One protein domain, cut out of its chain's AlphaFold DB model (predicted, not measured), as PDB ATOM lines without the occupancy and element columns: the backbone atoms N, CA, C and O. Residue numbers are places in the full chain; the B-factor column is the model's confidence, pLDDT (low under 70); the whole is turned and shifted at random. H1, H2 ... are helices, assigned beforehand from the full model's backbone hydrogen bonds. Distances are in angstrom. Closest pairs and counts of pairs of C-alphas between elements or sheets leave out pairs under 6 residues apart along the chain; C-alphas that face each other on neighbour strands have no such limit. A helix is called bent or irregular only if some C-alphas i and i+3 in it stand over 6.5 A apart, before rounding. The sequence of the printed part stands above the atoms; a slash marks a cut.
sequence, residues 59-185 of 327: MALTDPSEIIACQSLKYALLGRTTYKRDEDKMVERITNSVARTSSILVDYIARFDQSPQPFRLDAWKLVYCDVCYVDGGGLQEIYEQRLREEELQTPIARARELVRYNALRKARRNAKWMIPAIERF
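AT A GLANCE: This is residues 59 to 185 of the 327 residues of an uncharacterized protein of Fusarium langsethiae (UniProt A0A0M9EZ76). Short helices pack at crossed angles into a compact body: H5, H7 and H9 surround H6 near the middle, with H4 at the side of H5 and H6. At one end of the longest axis, H8 packs on H1 and H3, with H2 beside them; the longest helix, H9, runs back past H6 toward the other end. The printed part has 127 residues with nine named helices, H1 to H9 in order, and no named strand, and its class is all helix. It is compact, with a radius of gyration of the C-alphas of 13.9 A and spans of 40 by 32 by 32 A.

HOW THE PARTS SIT: H1, residues 59 to 62, is close to but not clearly touching H2, residues 65 to 69; their closest C-alphas, of Ala 60 and Ile 67, are 6.8 A apart. H2 and H3, residues 71 to 78, only just touch, with 3 pairs of C-alphas within 8 A, and only at the corner, closest at Ile 67 and Lys 74, 5.2 A. H4, residues 84 to 94, touches H5, residues 102 to 110, at a steep tilt of 49 degrees, the same way, closest C-alphas Val 91 and Ser 102, 6.2 A. H6, residues 121 to 128, is the hub, touching four helices. It touches H5 about perpendicular, at 83 degrees, closest C-alphas Val 106 and Val 127, 6.6 A. H4 and H6 only just touch, with 3 pairs of C-alphas within 8 A, closest Ile 94 and Ala 123, 6.1 A. H7, residues 139 to 151, touches H6 with residues 139 to 143 alone, at a steep tilt of 43 degrees, closest C-alphas Lys 125 and Tyr 143, 6.2 A. H8, residues 155 to 163, touches H1, closest C-alphas Ala 60 and Ala 159, 5.2 A, and H3, closest Leu 78 and Arg 160, 5.9 A. H9, residues 166 to 184, touches H6 opposite ways at a shallow tilt of 34 degrees, only just short of steep, closest C-alphas Tyr 128 and Arg 172, 4.6 A. In H2 to H8 every O i to N i+4 pair is within hydrogen-bond range, in H9 13 of 15 are, and H1 is too short for such a pair.

IN THESE COORDINATES: H1 begins at C-alpha 59, (24.792, -88.981, 102.934). H4 is 15.3 A long, H7 18.5 A and H9 28.1 A. H9 is only just irregular, with C-alphas 177 and 180 6.6 A apart, and has a kink of 28 degrees near residue 177; it ends at C-alpha 184, (-2.487, -62.222, 109.872).

THE WHOLE: The C-alphas farthest apart, of Glu 66 and Phe 185, are 42.0 A apart. The printed part has no cut and no long link. Mean pLDDT of the printed part is 90.9; residues 135 to 137 are under 70.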
ATOM      1  N   MET A  59      23.868 -89.497 103.945       97.00
ATOM      2  CA  MET A  59      24.792 -88.981 102.934       97.00
ATOM      3  C   MET A  59      24.938 -87.460 103.042       97.00
ATOM      4  O   MET A  59      26.052 -86.974 103.202       97.00
ATOM      5  N   ALA A  60      23.827 -86.715 103.041       95.44
ATOM      6  CA  ALA A  60      23.859 -85.254 103.134       95.44
ATOM      7  C   ALA A  60      24.517 -84.745 104.426       95.44
ATOM      8  O   ALA A  60      25.208 -83.730 104.392       95.44
ATOM      9  N   LEU A  61      24.299 -85.431 105.554       94.19
ATOM     10  CA  LEU A  61      24.878 -85.057 106.848       94.19
ATOM     11  C   LEU A  61      26.374 -85.384 106.965       94.19
ATOM     12  O   LEU A  61      27.056 -84.746 107.763       94.19
ATOM     13  N   THR A  62      26.874 -86.360 106.200       96.06
ATOM     14  CA  THR A  62      28.288 -86.774 106.219       96.06
ATOM     15  C   THR A  62      29.111 -85.983 105.202       96.06
ATOM     16  O   THR A  62      30.117 -85.379 105.564       96.06
ATOM     17  N   ASP A  63      28.671 -85.963 103.941       92.44
ATOM     18  CA  ASP A  63      29.248 -85.163 102.860       92.44
ATOM     19  C   ASP A  63      28.170 -84.871 101.792       92.44
ATOM     20  O   ASP A  63      27.795 -85.757 101.017       92.44
ATOM     21  N   PRO A  64      27.657 -83.630 101.707       92.19
ATOM     22  CA  PRO A  64      26.594 -83.291 100.770       92.19
ATOM     23  C   PRO A  64      27.076 -83.119  99.321       92.19
ATOM     24  O   PRO A  64      26.239 -82.885  98.448       92.19
ATOM     25  N   SER A  65      28.379 -83.213  99.031       88.94
ATOM     26  CA  SER A  65      28.966 -82.854  97.730       88.94
ATOM     27  C   SER A  65      28.343 -83.607  96.549       88.94
ATOM     28  O   SER A  65      27.979 -82.987  95.546       88.94
ATOM     29  N   GLU A  66      28.133 -84.923  96.677       92.00
ATOM     30  CA  GLU A  66      27.493 -85.740  95.632       92.00
ATOM     31  C   GLU A  66      26.044 -85.294  95.380       92.00
ATOM     32  O   GLU A  66      25.626 -85.113  94.234       92.00
ATOM     33  N   ILE A  67      25.281 -85.055  96.450       91.94
ATOM     34  CA  ILE A  67      23.879 -84.627  96.353       91.94
ATOM     35  C   ILE A  67      23.796 -83.204  95.787       91.94
ATOM     36  O   ILE A  67      22.907 -82.895  94.997       91.94
ATOM     37  N   ILE A  68      24.734 -82.325  96.139       88.56
ATOM     38  CA  ILE A  68      24.801 -80.967  95.595       88.56
ATOM     39  C   ILE A  68      25.091 -81.001  94.090       88.56
ATOM     40  O   ILE A  68      24.453 -80.245  93.347       88.56
ATOM     41  N   ALA A  69      26.001 -81.868  93.644       88.31
ATOM     42  CA  ALA A  69      26.368 -82.012  92.238       88.31
ATOM     43  C   ALA A  69      25.282 -82.713  91.404       88.31
ATOM     44  O   ALA A  69      25.094 -82.385  90.233       88.31
ATOM     45  N   CYS A  70      24.531 -83.645  91.997       92.62
ATOM     46  CA  CYS A  70      23.514 -84.418  91.295       92.62
ATOM     47  C   CYS A  70      22.089 -83.886  91.528       92.62
ATOM     48  O   CYS A  70      21.487 -84.077  92.586       92.62
ATOM     49  N   GLN A  71      21.495 -83.277  90.496       91.00
ATOM     50  CA  GLN A  71      20.157 -82.680  90.582       91.00
ATOM     51  C   GLN A  71      19.067 -83.680  90.995       91.00
ATOM     52  O   GLN A  71      18.219 -83.332  91.813       91.00
ATOM     53  N   SER A  72      19.097 -84.915  90.489       93.75
ATOM     54  CA  SER A  72      18.082 -85.926  90.811       93.75
ATOM     55  C   SER A  72      18.115 -86.329  92.288       93.75
ATOM     56  O   SER A  72      17.065 -86.378  92.925       93.75
ATOM     57  N   LEU A  73      19.310 -86.530  92.863       95.50
ATOM     58  CA  LEU A  73      19.471 -86.815  94.296       95.50
ATOM     59  C   LEU A  73      19.030 -85.630  95.156       95.50
ATOM     60  O   LEU A  73      18.316 -85.806  96.144       95.50
ATOM     61  N   LYS A  74      19.398 -84.407  94.751       94.94
ATOM     62  CA  LYS A  74      18.959 -83.175  95.416       94.94
ATOM     63  C   LYS A  74      17.440 -83.062  95.437       94.94
ATOM     64  O   LYS A  74      16.857 -82.769  96.475       94.94
ATOM     65  N   TYR A  75      16.802 -83.288  94.295       95.06
ATOM     66  CA  TYR A  75      15.353 -83.183  94.153       95.06
ATOM     67  C   TYR A  75      14.649 -84.240  94.997       95.06
ATOM     68  O   TYR A  75      13.722 -83.892  95.726       95.06
ATOM     69  N   ALA A  76      15.148 -85.479  94.998       95.00
ATOM     70  CA  ALA A  76      14.639 -86.537  95.862       95.00
ATOM     71  C   ALA A  76      14.697 -86.149  97.350       95.00
ATOM     72  O   ALA A  76      13.680 -86.224  98.038       95.00
ATOM     73  N   LEU A  77      15.841 -85.654  97.842       96.12
ATOM     74  CA  LEU A  77      15.997 -85.256  99.249       96.12
ATOM     75  C   LEU A  77      15.083 -84.078  99.647       96.12
ATOM     76  O   LEU A  77      14.546 -84.034 100.759       96.12
ATOM     77  N   LEU A  78      14.864 -83.127  98.736       95.44
ATOM     78  CA  LEU A  78      13.953 -81.996  98.952       95.44
ATOM     79  C   LEU A  78      12.464 -82.393  98.850       95.44
ATOM     80  O   LEU A  78      11.601 -81.665  99.346       95.44
ATOM     81  N   GLY A  79      12.157 -83.566  98.287       93.75
ATOM     82  CA  GLY A  79      10.791 -84.037  98.030       93.75
ATOM     83  C   GLY A  79      10.181 -83.467  96.745       93.75
ATOM     84  O   GLY A  79       8.965 -83.339  96.641       93.75
ATOM     85  N   ARG A  80      11.016 -83.070  95.782       94.00
ATOM     86  CA  ARG A  80      10.614 -82.579  94.457       94.00
ATOM     87  C   ARG A  80      10.456 -83.743  93.484       94.00
ATOM     88  O   ARG A  80      11.090 -84.785  93.636       94.00
ATOM     89  N   THR A  81       9.656 -83.545  92.443       91.75
ATOM     90  CA  THR A  81       9.589 -84.500  91.330       91.75
ATOM     91  C   THR A  81      10.820 -84.352  90.441       91.75
ATOM     92  O   THR A  81      11.274 -83.241  90.168       91.75
ATOM     93  N   THR A  82      11.366 -85.468  89.962       88.19
ATOM     94  CA  THR A  82      12.427 -85.462  88.943       88.19
ATOM     95  C   THR A  82      11.878 -85.203  87.541       88.19
ATOM     96  O   THR A  82      12.625 -84.819  86.642       88.19
ATOM     97  N   TYR A  83      10.562 -85.337  87.341       90.88
ATOM     98  CA  TYR A  83       9.931 -85.077  86.057       90.88
ATOM     99  C   TYR A  83       9.491 -83.613  85.943       90.88
ATOM    100  O   TYR A  83       8.407 -83.212  86.372       90.88
ATOM    101  N   LYS A  84      10.349 -82.809  85.308       88.44
ATOM    102  CA  LYS A  84      10.225 -81.345  85.196       88.44
ATOM    103  C   LYS A  84       8.837 -80.844  84.777       88.44
ATOM    104  O   LYS A  84       8.349 -79.876  85.344       88.44
ATOM    105  N   ARG A  85       8.178 -81.496  83.810       89.44
ATOM    106  CA  ARG A  85       6.855 -81.049  83.331       89.44
ATOM    107  C   ARG A  85       5.781 -81.093  84.416       89.44
ATOM    108  O   ARG A  85       4.856 -80.288  84.363       89.44
ATOM    109  N   ASP A  86       5.873 -82.026  85.357       91.31
ATOM    110  CA  ASP A  86       4.901 -82.115  86.448       91.31
ATOM    111  C   ASP A  86       5.129 -81.017  87.477       91.31
ATOM    112  O   ASP A  86       4.166 -80.431  87.968       91.31
ATOM    113  N   GLU A  87       6.392 -80.697  87.753       92.88
ATOM    114  CA  GLU A  87       6.744 -79.564  88.600       92.88
ATOM    115  C   GLU A  87       6.279 -78.241  87.988       92.88
ATOM    116  O   GLU A  87       5.604 -77.471  88.663       92.88
ATOM    117  N   ASP A  88       6.580 -78.002  86.707       93.31
ATOM    118  CA  ASP A  88       6.191 -76.776  86.001       93.31
ATOM    119  C   ASP A  88       4.660 -76.609  86.004       93.31
ATOM    120  O   ASP A  88       4.153 -75.555  86.385       93.31
ATOM    121  N   LYS A  89       3.903 -77.676  85.703       91.75
ATOM    122  CA  LYS A  89       2.429 -77.662  85.774       91.75
ATOM    123  C   LYS A  89       1.903 -77.408  87.185       91.75
ATOM    124  O   LYS A  89       0.914 -76.697  87.357       91.75
ATOM    125  N   MET A  90       2.527 -78.009  88.198       93.88
ATOM    126  CA  MET A  90       2.154 -77.790  89.593       93.88
ATOM    127  C   MET A  90       2.394 -76.331  89.996       93.88
ATOM    128  O   MET A  90       1.510 -75.718  90.596       93.88
ATOM    129  N   VAL A  91       3.553 -75.772  89.647       93.31
ATOM    130  CA  VAL A  91       3.920 -74.379  89.931       93.31
ATOM    131  C   VAL A  91       2.987 -73.413  89.208       93.31
ATOM    132  O   VAL A  91       2.451 -72.504  89.840       93.31
ATOM    133  N   GLU A  92       2.727 -73.627  87.920       87.62
ATOM    134  CA  GLU A  92       1.805 -72.800  87.135       87.62
ATOM    135  C   GLU A  92       0.396 -72.806  87.739       87.62
ATOM    136  O   GLU A  92      -0.216 -71.750  87.903       87.62
ATOM    137  N   ARG A  93      -0.094 -73.977  88.161       87.06
ATOM    138  CA  ARG A  93      -1.389 -74.117  88.836       87.06
ATOM    139  C   ARG A  93      -1.423 -73.379  90.177       87.06
ATOM    140  O   ARG A  93      -2.332 -72.586  90.402       87.06
ATOM    141  N   ILE A  94      -0.456 -73.628  91.064       85.12
ATOM    142  CA  ILE A  94      -0.428 -73.050  92.423       85.12
ATOM    143  C   ILE A  94      -0.249 -71.529  92.376       85.12
ATOM    144  O   ILE A  94      -0.857 -70.796  93.153       85.12
ATOM    145  N   THR A  95       0.558 -71.033  91.440       83.12
ATOM    146  CA  THR A  95       0.837 -69.598  91.304       83.12
ATOM    147  C   THR A  95      -0.174 -68.872  90.419       83.12
ATOM    148  O   THR A  95      -0.031 -67.669  90.212       83.12
ATOM    149  N   ASN A  96      -1.189 -69.568  89.892       79.69
ATOM    150  CA  ASN A  96      -2.147 -69.030  88.927       79.69
ATOM    151  C   ASN A  96      -1.452 -68.344  87.733       79.69
ATOM    152  O   ASN A  96      -1.760 -67.208  87.376       79.69
ATOM    153  N   SER A  97      -0.473 -69.038  87.146       79.88
ATOM    154  CA  SER A  97       0.346 -68.599  86.006       79.88
ATOM    155  C   SER A  97       1.270 -67.397  86.242       79.88
ATOM    156  O   SER A  97       1.927 -66.964  85.294       79.88
ATOM    157  N   VAL A  98       1.384 -66.881  87.475       78.38
ATOM    158  CA  VAL A  98       2.363 -65.823  87.807       78.38
ATOM    159  C   VAL A  98       3.796 -66.336  87.620       78.38
ATOM    160  O   VAL A  98       4.652 -65.606  87.129       78.38
ATOM    161  N   ALA A  99       4.052 -67.610  87.932       87.12
ATOM    162  CA  ALA A  99       5.290 -68.294  87.571       87.12
ATOM    163  C   ALA A  99       4.986 -69.585  86.805       87.12
ATOM    164  O   ALA A  99       4.120 -70.364  87.193       87.12
ATOM    165  N   ARG A 100       5.722 -69.831  85.717       87.56
ATOM    166  CA  ARG A 100       5.549 -71.035  84.880       87.56
ATOM    167  C   ARG A 100       6.498 -72.176  85.233       87.56
ATOM    168  O   ARG A 100       6.301 -73.294  84.779       87.56
ATOM    169  N   THR A 101       7.544 -71.887  86.001       93.44
ATOM    170  CA  THR A 101       8.560 -72.862  86.406       93.44
ATOM    171  C   THR A 101       8.981 -72.615  87.847       93.44
ATOM    172  O   THR A 101       8.873 -71.496  88.362       93.44
ATOM    173  N   SER A 102       9.515 -73.649  88.496       94.00
ATOM    174  CA  SER A 102      10.056 -73.545  89.856       94.00
ATOM    175  C   SER A 102      11.207 -72.545  89.966       94.00
ATOM    176  O   SER A 102      11.304 -71.845  90.969       94.00
ATOM    177  N   SER A 103      12.051 -72.436  88.934       92.50
ATOM    178  CA  SER A 103      13.146 -71.462  88.897       92.50
ATOM    179  C   SER A 103      12.615 -70.030  88.946       92.50
ATOM    180  O   SER A 103      13.026 -69.269  89.811       92.50
ATOM    181  N   ILE A 104      11.630 -69.702  88.102       92.56
ATOM    182  CA  ILE A 104      11.010 -68.370  88.059       92.56
ATOM    183  C   ILE A 104      10.347 -68.043  89.402       92.56
ATOM    184  O   ILE A 104      10.513 -66.944  89.924       92.56
ATOM    185  N   LEU A 105       9.622 -69.006  89.982       96.00
ATOM    186  CA  LEU A 105       8.986 -68.839  91.288       96.00
ATOM    187  C   LEU A 105      10.016 -68.532  92.388       96.00
ATOM    188  O   LEU A 105       9.849 -67.575  93.144       96.00
ATOM    189  N   VAL A 106      11.074 -69.343  92.475       95.75
ATOM    190  CA  VAL A 106      12.126 -69.174  93.485       95.75
ATOM    191  C   VAL A 106      12.849 -67.845  93.296       95.75
ATOM    192  O   VAL A 106      13.048 -67.142  94.281       95.75
ATOM    193  N   ASP A 107      13.188 -67.471  92.064       92.00
ATOM    194  CA  ASP A 107      13.919 -66.235  91.777       92.00
ATOM    195  C   ASP A 107      13.095 -64.996  92.142       92.00
ATOM    196  O   ASP A 107      13.597 -64.097  92.821       92.00
ATOM    197  N   TYR A 108      11.809 -64.964  91.777       93.12
ATOM    198  CA  TYR A 108      10.930 -63.854  92.139       93.12
ATOM    199  C   TYR A 108      10.701 -63.747  93.649       93.12
ATOM    200  O   TYR A 108      10.708 -62.640  94.182       93.12
ATOM    201  N   ILE A 109      10.553 -64.862  94.372       94.94
ATOM    202  CA  ILE A 109      10.423 -64.815  95.838       94.94
ATOM    203  C   ILE A 109      11.761 -64.455  96.503       94.94
ATOM    204  O   ILE A 109      11.782 -63.698  97.476       94.94
ATOM    205  N   ALA A 110      12.895 -64.932  95.984       90.75
ATOM    206  CA  ALA A 110      14.229 -64.588  96.478       90.75
ATOM    207  C   ALA A 110      14.549 -63.095  96.308       90.75
ATOM    208  O   ALA A 110      15.205 -62.503  97.170       90.75
ATOM    209  N   ARG A 111      14.089 -62.495  95.206       88.62
ATOM    210  CA  ARG A 111      14.303 -61.091  94.818       88.62
ATOM    211  C   ARG A 111      13.024 -60.266  94.962       88.62
ATOM    212  O   ARG A 111      12.815 -59.315  94.213       88.62
ATOM    213  N   PHE A 112      12.156 -60.638  95.904       88.75
ATOM    214  CA  PHE A 112      10.860 -59.982  96.091       88.75
ATOM    215  C   PHE A 112      11.001 -58.480  96.374       88.75
ATOM    216  O   PHE A 112      10.170 -57.682  95.952       88.75
ATOM    217  N   ASP A 113      12.088 -58.084  97.034       82.06
ATOM    218  CA  ASP A 113      12.447 -56.686  97.247       82.06
ATOM    219  C   ASP A 113      12.715 -55.918  95.946       82.06
ATOM    220  O   ASP A 113      12.482 -54.719  95.906       82.06
ATOM    221  N   GLN A 114      13.157 -56.586  94.882       82.62
ATOM    222  CA  GLN A 114      13.489 -55.975  93.591       82.62
ATOM    223  C   GLN A 114      12.351 -56.076  92.586       82.62
ATOM    224  O   GLN A 114      12.182 -55.192  91.756       82.62
ATOM    225  N   SER A 115      11.596 -57.168  92.605       83.69
ATOM    226  CA  SER A 115      10.498 -57.400  91.673       83.69
ATOM    227  C   SER A 115       9.351 -58.077  92.416       83.69
ATOM    228  O   SER A 115       9.212 -59.301  92.351       83.69
ATOM    229  N   PRO A 116       8.545 -57.306  93.167       86.06
ATOM    230  CA  PRO A 116       7.415 -57.872  93.881       86.06
ATOM    231  C   PRO A 116       6.419 -58.448  92.875       86.06
ATOM    232  O   PRO A 116       6.037 -57.787  91.913       86.06
ATOM    233  N   GLN A 117       5.996 -59.688  93.104       86.88
ATOM    234  CA  GLN A 117       5.003 -60.385  92.285       86.88
ATOM    235  C   GLN A 117       3.763 -60.707  93.127       86.88
ATOM    236  O   GLN A 117       3.892 -60.941  94.331       86.88
ATOM    237  N   PRO A 118       2.558 -60.763  92.533       84.50
ATOM    238  CA  PRO A 118       1.306 -61.003  93.253       84.50
ATOM    239  C   PRO A 118       1.112 -62.484  93.642       84.50
ATOM    240  O   PRO A 118       0.090 -63.099  93.334       84.50
ATOM    241  N   PHE A 119       2.099 -63.088  94.306       87.31
ATOM    242  CA  PHE A 119       2.058 -64.486  94.729       87.31
ATOM    243  C   PHE A 119       1.130 -64.701  95.918       87.31
ATOM    244  O   PHE A 119       1.338 -64.136  96.991       87.31
ATOM    245  N   ARG A 120       0.124 -65.565  95.734       85.62
ATOM    246  CA  ARG A 120      -0.795 -65.992  96.799       85.62
ATOM    247  C   ARG A 120      -0.075 -66.805  97.872       85.62
ATOM    248  O   ARG A 120       0.992 -67.359  97.617       85.62
ATOM    249  N   LEU A 121      -0.699 -66.927  99.045       89.25
ATOM    250  CA  LEU A 121      -0.164 -67.641 100.210       89.25
ATOM    251  C   LEU A 121       0.412 -69.029  99.874       89.25
ATOM    252  O   LEU A 121       1.518 -69.353 100.304       89.25
ATOM    253  N   ASP A 122      -0.281 -69.811  99.044       90.88
ATOM    254  CA  ASP A 122       0.172 -71.148  98.643       90.88
ATOM    255  C   ASP A 122       1.500 -71.135  97.876       90.88
ATOM    256  O   ASP A 122       2.317 -72.034  98.045       90.88
ATOM    257  N   ALA A 123       1.783 -70.104  97.077       93.12
ATOM    258  CA  ALA A 123       3.065 -69.990  96.383       93.12
ATOM    259  C   ALA A 123       4.227 -69.769  97.370       93.12
ATOM    260  O   ALA A 123       5.296 -70.364  97.215       93.12
ATOM    261  N   TRP A 124       4.001 -68.978  98.424       96.25
ATOM    262  CA  TRP A 124       4.970 -68.795  99.507       96.25
ATOM    263  C   TRP A 124       5.179 -70.089 100.295       96.25
ATOM    264  O   TRP A 124       6.324 -70.476 100.535       96.25
ATOM    265  N   LYS A 125       4.094 -70.798 100.637       96.69
ATOM    266  CA  LYS A 125       4.149 -72.105 101.315       96.69
ATOM    267  C   LYS A 125       4.868 -73.154 100.471       96.69
ATOM    268  O   LYS A 125       5.680 -73.904 101.009       96.69
ATOM    269  N   LEU A 126       4.649 -73.169  99.157       96.62
ATOM    270  CA  LEU A 126       5.326 -74.075  98.228       96.62
ATOM    271  C   LEU A 126       6.841 -73.847  98.213       96.62
ATOM    272  O   LEU A 126       7.602 -74.807  98.321       96.62
ATOM    273  N   VAL A 127       7.290 -72.590  98.120       97.38
ATOM    274  CA  VAL A 127       8.723 -72.258  98.190       97.38
ATOM    275  C   VAL A 127       9.305 -72.578  99.553       97.38
ATOM    276  O   VAL A 127      10.409 -73.123  99.619       97.38
ATOM    277  N   TYR A 128       8.573 -72.281 100.631       97.69
ATOM    278  CA  TYR A 128       8.998 -72.696 101.957       97.69
ATOM    279  C   TYR A 128       9.225 -74.206 101.956       97.69
ATOM    280  O   TYR A 128      10.312 -74.638 102.300       97.69
ATOM    281  N   CYS A 129       8.306 -75.012 101.432       97.00
ATOM    282  CA  CYS A 129       8.426 -76.472 101.352       97.00
ATOM    283  C   CYS A 129       9.398 -77.004 100.280       97.00
ATOM    284  O   CYS A 129       9.256 -78.144  99.845       97.00
ATOM    285  N   ASP A 130      10.396 -76.224  99.863       96.44
ATOM    286  CA  ASP A 130      11.425 -76.627  98.897       96.44
ATOM    287  C   ASP A 130      10.874 -76.973  97.501       96.44
ATOM    288  O   ASP A 130      11.490 -77.735  96.756       96.44
ATOM    289  N   VAL A 131       9.714 -76.409  97.137       95.94
ATOM    290  CA  VAL A 131       8.965 -76.730  95.908       95.94
ATOM    291  C   VAL A 131       8.632 -78.227  95.825       95.94
ATOM    292  O   VAL A 131       8.653 -78.828  94.751       95.94
ATOM    293  N   CYS A 132       8.355 -78.851  96.975       93.88
ATOM    294  CA  CYS A 132       7.998 -80.263  97.036       93.88
ATOM    295  C   CYS A 132       6.826 -80.583  96.104       93.88
ATOM    296  O   CYS A 132       5.899 -79.785  95.944       93.88
ATOM    297  N   TYR A 133       6.858 -81.766  95.499       91.56
ATOM    298  CA  TYR A 133       5.785 -82.195  94.621       91.56
ATOM    299  C   TYR A 133       4.548 -82.573  95.438       91.56
ATOM    300  O   TYR A 133       4.637 -83.359  96.378       91.56
ATOM    301  N   VAL A 134       3.399 -82.007  95.072       87.00
ATOM    302  CA  VAL A 134       2.117 -82.219  95.750       87.00
ATOM    303  C   VAL A 134       1.134 -82.834  94.757       87.00
ATOM    304  O   VAL A 134       0.577 -82.138  93.900       87.00
ATOM    305  N   ASP A 135       0.937 -84.148  94.870       69.94
ATOM    306  CA  ASP A 135      -0.030 -84.905  94.071       69.94
ATOM    307  C   ASP A 135      -1.275 -85.214  94.909       69.94
ATOM    308  O   ASP A 135      -1.298 -86.153  95.700       69.94
ATOM    309  N   GLY A 136      -2.287 -84.348  94.823       61.06
ATOM    310  CA  GLY A 136      -3.582 -84.537  95.492       61.06
ATOM    311  C   GLY A 136      -3.613 -84.349  97.019       61.06
ATOM    312  O   GLY A 136      -4.704 -84.200  97.561       61.06
ATOM    313  N   GLY A 137      -2.467 -84.311  97.707       63.53
ATOM    314  CA  GLY A 137      -2.362 -83.970  99.136       63.53
ATOM    315  C   GLY A 137      -2.481 -82.466  99.430       63.53
ATOM    316  O   GLY A 137      -2.354 -81.628  98.534       63.53
ATOM    317  N   GLY A 138      -2.708 -82.104 100.696       85.19
ATOM    318  CA  GLY A 138      -2.796 -80.707 101.122       85.19
ATOM    319  C   GLY A 138      -1.415 -80.074 101.307       85.19
ATOM    320  O   GLY A 138      -0.678 -80.445 102.217       85.19
ATOM    321  N   LEU A 139      -1.067 -79.060 100.504       91.50
ATOM    322  CA  LEU A 139       0.168 -78.271 100.687       91.50
ATOM    323  C   LEU A 139       0.301 -77.716 102.121       91.50
ATOM    324  O   LEU A 139       1.409 -77.597 102.640       91.50
ATOM    325  N   GLN A 140      -0.830 -77.420 102.765       92.62
ATOM    326  CA  GLN A 140      -0.896 -76.967 104.152       92.62
ATOM    327  C   GLN A 140      -0.301 -77.981 105.141       92.62
ATOM    328  O   GLN A 140       0.498 -77.605 105.995       92.62
ATOM    329  N   GLU A 141      -0.630 -79.265 105.004       93.06
ATOM    330  CA  GLU A 141      -0.148 -80.324 105.901       93.06
ATOM    331  C   GLU A 141       1.366 -80.498 105.772       93.06
ATOM    332  O   GLU A 141       2.081 -80.638 106.767       93.06
ATOM    333  N   ILE A 142       1.872 -80.426 104.535       94.25
ATOM    334  CA  ILE A 142       3.310 -80.467 104.263       94.25
ATOM    335  C   ILE A 142       3.990 -79.255 104.899       94.25
ATOM    336  O   ILE A 142       5.020 -79.414 105.550       94.25
ATOM    337  N   TYR A 143       3.417 -78.061 104.752       95.75
ATOM    338  CA  TYR A 143       3.944 -76.839 105.355       95.75
ATOM    339  C   TYR A 143       4.069 -76.945 106.877       95.75
ATOM    340  O   TYR A 143       5.150 -76.713 107.422       95.75
ATOM    341  N   GLU A 144       3.013 -77.381 107.557       95.25
ATOM    342  CA  GLU A 144       3.017 -77.583 109.008       95.25
ATOM    343  C   GLU A 144       4.011 -78.663 109.442       95.25
ATOM    344  O   GLU A 144       4.715 -78.506 110.441       95.25
ATOM    345  N   GLN A 145       4.128 -79.742 108.668       94.69
ATOM    346  CA  GLN A 145       5.127 -80.774 108.913       94.69
ATOM    347  C   GLN A 145       6.551 -80.221 108.776       94.69
ATOM    348  O   GLN A 145       7.394 -80.487 109.634       94.69
ATOM    349  N   ARG A 146       6.828 -79.404 107.750       95.25
ATOM    350  CA  ARG A 146       8.143 -78.767 107.567       95.25
ATOM    351  C   ARG A 146       8.471 -77.768 108.675       95.25
ATOM    352  O   ARG A 146       9.645 -77.657 109.020       95.25
ATOM    353  N   LEU A 147       7.477 -77.065 109.221       96.00
ATOM    354  CA  LEU A 147       7.659 -76.201 110.392       96.00
ATOM    355  C   LEU A 147       8.096 -77.018 111.613       96.00
ATOM    356  O   LEU A 147       9.131 -76.713 112.203       96.00
ATOM    357  N   ARG A 148       7.368 -78.097 111.935       96.62
ATOM    358  CA  ARG A 148       7.703 -78.992 113.058       96.62
ATOM    359  C   ARG A 148       9.088 -79.620 112.908       96.62
ATOM    360  O   ARG A 148       9.861 -79.667 113.860       96.62
ATOM    361  N   GLU A 149       9.422 -80.091 111.707       95.81
ATOM    362  CA  GLU A 149      10.729 -80.694 111.410       95.81
ATOM    363  C   GLU A 149      11.897 -79.715 111.600       95.81
ATOM    364  O   GLU A 149      12.974 -80.140 112.032       95.81
ATOM    365  N   GLU A 150      11.699 -78.433 111.263       93.88
ATOM    366  CA  GLU A 150      12.682 -77.362 111.466       93.88
ATOM    367  C   GLU A 150      12.797 -76.986 112.948       93.88
ATOM    368  O   GLU A 150      13.910 -76.869 113.454       93.88
ATOM    369  N   GLU A 151      11.681 -76.843 113.661       94.44
ATOM    370  CA  GLU A 151      11.673 -76.534 115.097       94.44
ATOM    371  C   GLU A 151      12.403 -77.610 115.912       94.44
ATOM    372  O   GLU A 151      13.259 -77.300 116.738       94.44
ATOM    373  N   LEU A 152      12.145 -78.881 115.603       96.50
ATOM    374  CA  LEU A 152      12.793 -80.026 116.244       96.50
ATOM    375  C   LEU A 152      14.217 -80.298 115.731       96.50
ATOM    376  O   LEU A 152      14.856 -81.240 116.198       96.50
ATOM    377  N   GLN A 153      14.712 -79.526 114.754       94.06
ATOM    378  CA  GLN A 153      16.036 -79.711 114.140       94.06
ATOM    379  C   GLN A 153      16.292 -81.160 113.693       94.06
ATOM    380  O   GLN A 153      17.386 -81.712 113.854       94.06
ATOM    381  N   THR A 154      15.262 -81.786 113.122       97.38
ATOM    382  CA  THR A 154      15.306 -83.195 112.712       97.38
ATOM    383  C   THR A 154      16.445 -83.464 111.716       97.38
ATOM    384  O   THR A 154      16.815 -82.572 110.939       97.38
ATOM    385  N   PRO A 155      16.987 -84.699 111.658       97.81
ATOM    386  CA  PRO A 155      18.028 -85.057 110.691       97.81
ATOM    387  C   PRO A 155      17.648 -84.714 109.246       97.81
ATOM    388  O   PRO A 155      18.470 -84.189 108.497       97.81
ATOM    389  N   ILE A 156      16.381 -84.922 108.872       96.69
ATOM    390  CA  ILE A 156      15.876 -84.608 107.533       96.69
ATOM    391  C   ILE A 156      15.830 -83.097 107.256       96.69
ATOM    392  O   ILE A 156      16.195 -82.669 106.162       96.69
ATOM    393  N   ALA A 157      15.448 -82.265 108.232       95.56
ATOM    394  CA  ALA A 157      15.463 -80.809 108.076       95.56
ATOM    395  C   ALA A 157      16.891 -80.277 107.898       95.56
ATOM    396  O   ALA A 157      17.137 -79.464 107.003       95.56
ATOM    397  N   ARG A 158      17.835 -80.788 108.699       94.62
ATOM    398  CA  ARG A 158      19.262 -80.451 108.603       94.62
ATOM    399  C   ARG A 158      19.858 -80.887 107.263       94.62
ATOM    400  O   ARG A 158      20.520 -80.088 106.608       94.62
ATOM    401  N   ALA A 159      19.569 -82.110 106.820       96.50
ATOM    402  CA  ALA A 159      20.016 -82.625 105.526       96.50
ATOM    403  C   ALA A 159      19.517 -81.764 104.356       96.50
ATOM    404  O   ALA A 159      20.297 -81.394 103.479       96.50
ATOM    405  N   ARG A 160      18.231 -81.384 104.360       96.50
ATOM    406  CA  ARG A 160      17.671 -80.489 103.336       96.50
ATOM    407  C   ARG A 160      18.353 -79.127 103.340       96.50
ATOM    408  O   ARG A 160      18.684 -78.628 102.269       96.50
ATOM    409  N   GLU A 161      18.608 -78.547 104.514       92.69
ATOM    410  CA  GLU A 161      19.309 -77.263 104.614       92.69
ATOM    411  C   GLU A 161      20.690 -77.304 103.955       92.69
ATOM    412  O   GLU A 161      21.025 -76.391 103.200       92.69
ATOM    413  N   LEU A 162      21.459 -78.378 104.150       89.50
ATOM    414  CA  LEU A 162      22.803 -78.521 103.576       89.50
ATOM    415  C   LEU A 162      22.816 -78.525 102.041       89.50
ATOM    416  O   LEU A 162      23.760 -78.009 101.446       89.50
ATOM    417  N   VAL A 163      21.771 -79.051 101.395       90.12
ATOM    418  CA  VAL A 163      21.737 -79.242  99.931       90.12
ATOM    419  C   VAL A 163      20.986 -78.148  99.162       90.12
ATOM    420  O   VAL A 163      21.007 -78.140  97.923       90.12
ATOM    421  N   ARG A 164      20.307 -77.225  99.860       90.62
ATOM    422  CA  ARG A 164      19.620 -76.081  99.235       90.62
ATOM    423  C   ARG A 164      20.627 -75.174  98.530       90.62
ATOM    424  O   ARG A 164      21.646 -74.783  99.094       90.62
ATOM    425  N   TYR A 165      20.298 -74.775  97.304       85.44
ATOM    426  CA  TYR A 165      21.046 -73.737  96.597       85.44
ATOM    427  C   TYR A 165      20.670 -72.342  97.116       85.44
ATOM    428  O   TYR A 165      19.611 -72.144  97.712       85.44
ATOM    429  N   ASN A 166      21.535 -71.357  96.868       83.44
ATOM    430  CA  ASN A 166      21.456 -70.039  97.507       83.44
ATOM    431  C   ASN A 166      20.139 -69.293  97.250       83.44
ATOM    432  O   ASN A 166      19.551 -68.767  98.193       83.44
ATOM    433  N   ALA A 167      19.638 -69.287  96.012       85.75
ATOM    434  CA  ALA A 167      18.365 -68.636  95.707       85.75
ATOM    435  C   ALA A 167      17.182 -69.318  96.421       85.75
ATOM    436  O   ALA A 167      16.341 -68.620  96.979       85.75
ATOM    437  N   LEU A 168      17.166 -70.654  96.542       90.38
ATOM    438  CA  LEU A 168      16.145 -71.353  97.334       90.38
ATOM    439  C   LEU A 168      16.249 -71.037  98.832       90.38
ATOM    440  O   LEU A 168      15.223 -70.794  99.463       90.38
ATOM    441  N   ARG A 169      17.463 -70.968  99.400       90.25
ATOM    442  CA  ARG A 169      17.661 -70.529 100.796       90.25
ATOM    443  C   ARG A 169      17.102 -69.123 101.023       90.25
ATOM    444  O   ARG A 169      16.347 -68.904 101.971       90.25
ATOM    445  N   LYS A 170      17.427 -68.180 100.128       88.31
ATOM    446  CA  LYS A 170      16.934 -66.794 100.179       88.31
ATOM    447  C   LYS A 170      15.409 -66.752 100.072       88.31
ATOM    448  O   LYS A 170      14.759 -66.103 100.887       88.31
ATOM    449  N   ALA A 171      14.838 -67.487  99.121       93.38
ATOM    450  CA  ALA A 171      13.400 -67.537  98.903       93.38
ATOM    451  C   ALA A 171      12.649 -68.144 100.103       93.38
ATOM    452  O   ALA A 171      11.663 -67.570 100.559       93.38
ATOM    453  N   ARG A 172      13.148 -69.247 100.682       95.12
ATOM    454  CA  ARG A 172      12.575 -69.869 101.889       95.12
ATOM    455  C   ARG A 172      12.638 -68.932 103.095       95.12
ATOM    456  O   ARG A 172      11.653 -68.818 103.821       95.12
ATOM    457  N   ARG A 173      13.756 -68.228 103.296       92.94
ATOM    458  CA  ARG A 173      13.878 -67.194 104.338       92.94
ATOM    459  C   ARG A 173      12.834 -66.090 104.149       92.94
ATOM    460  O   ARG A 173      12.143 -65.746 105.101       92.94
ATOM    461  N   ASN A 174      12.692 -65.574 102.929       93.88
ATOM    462  CA  ASN A 174      11.704 -64.543 102.616       93.88
ATOM    463  C   ASN A 174      10.269 -65.052 102.869       93.88
ATOM    464  O   ASN A 174       9.461 -64.346 103.469       93.88
ATOM    465  N   ALA A 175       9.971 -66.302 102.495       96.25
ATOM    466  CA  ALA A 175       8.693 -66.945 102.785       96.25
ATOM    467  C   ALA A 175       8.431 -67.101 104.292       96.25
ATOM    468  O   ALA A 175       7.312 -66.865 104.734       96.25
ATOM    469  N   LYS A 176       9.456 -67.415 105.095       94.38
ATOM    470  CA  LYS A 176       9.346 -67.515 106.561       94.38
ATOM    471  C   LYS A 176       8.876 -66.204 107.207       94.38
ATOM    472  O   LYS A 176       8.142 -66.251 108.187       94.38
ATOM    473  N   TRP A 177       9.269 -65.051 106.661       92.38
ATOM    474  CA  TRP A 177       8.781 -63.745 107.121       92.38
ATOM    475  C   TRP A 177       7.378 -63.430 106.599       92.38
ATOM    476  O   TRP A 177       6.530 -62.948 107.345       92.38
ATOM    477  N   MET A 178       7.128 -63.720 105.321       93.38
ATOM    478  CA  MET A 178       5.888 -63.341 104.643       93.38
ATOM    479  C   MET A 178       4.686 -64.194 105.045       93.38
ATOM    480  O   MET A 178       3.610 -63.639 105.231       93.38
ATOM    481  N   ILE A 179       4.834 -65.514 105.200       95.12
ATOM    482  CA  ILE A 179       3.698 -66.423 105.430       95.12
ATOM    483  C   ILE A 179       2.884 -66.030 106.675       95.12
ATOM    484  O   ILE A 179       1.695 -65.756 106.507       95.12
ATOM    485  N   PRO A 180       3.473 -65.896 107.884       92.62
ATOM    486  CA  PRO A 180       2.695 -65.529 109.069       92.62
ATOM    487  C   PRO A 180       2.076 -64.133 108.957       92.62
ATOM    488  O   PRO A 180       1.045 -63.849 109.558       92.62
ATOM    489  N   ALA A 181       2.716 -63.238 108.204       90.25
ATOM    490  CA  ALA A 181       2.260 -61.872 108.015       90.25
ATOM    491  C   ALA A 181       1.056 -61.797 107.072       90.25
ATOM    492  O   ALA A 181       0.092 -61.102 107.376       90.25
ATOM    493  N   ILE A 182       1.093 -62.555 105.973       89.19
ATOM    494  CA  ILE A 182      -0.027 -62.720 105.043       89.19
ATOM    495  C   ILE A 182      -1.202 -63.394 105.759       89.19
ATOM    496  O   ILE A 182      -2.326 -62.943 105.606       89.19
ATOM    497  N   GLU A 183      -0.952 -64.425 106.573       88.31
ATOM    498  CA  GLU A 183      -1.999 -65.112 107.352       88.31
ATOM    499  C   GLU A 183      -2.683 -64.192 108.373       88.31
ATOM    500  O   GLU A 183      -3.874 -64.340 108.635       88.31
ATOM    501  N   ARG A 184      -1.946 -63.229 108.941       82.06
ATOM    502  CA  ARG A 184      -2.487 -62.222 109.872       82.06
ATOM    503  C   ARG A 184      -3.157 -61.041 109.171       82.06
ATOM    504  O   ARG A 184      -3.928 -60.327 109.810       82.06
ATOM    505  N   PHE A 185      -2.846 -60.795 107.900       72.31
ATOM    506  CA  PHE A 185      -3.441 -59.707 107.129       72.31
ATOM    507  C   PHE A 185      -4.869 -60.101 106.709       72.31
ATOM    508  O   PHE A 185      -5.084 -60.734 105.681       72.31
TER     509      PHE A 185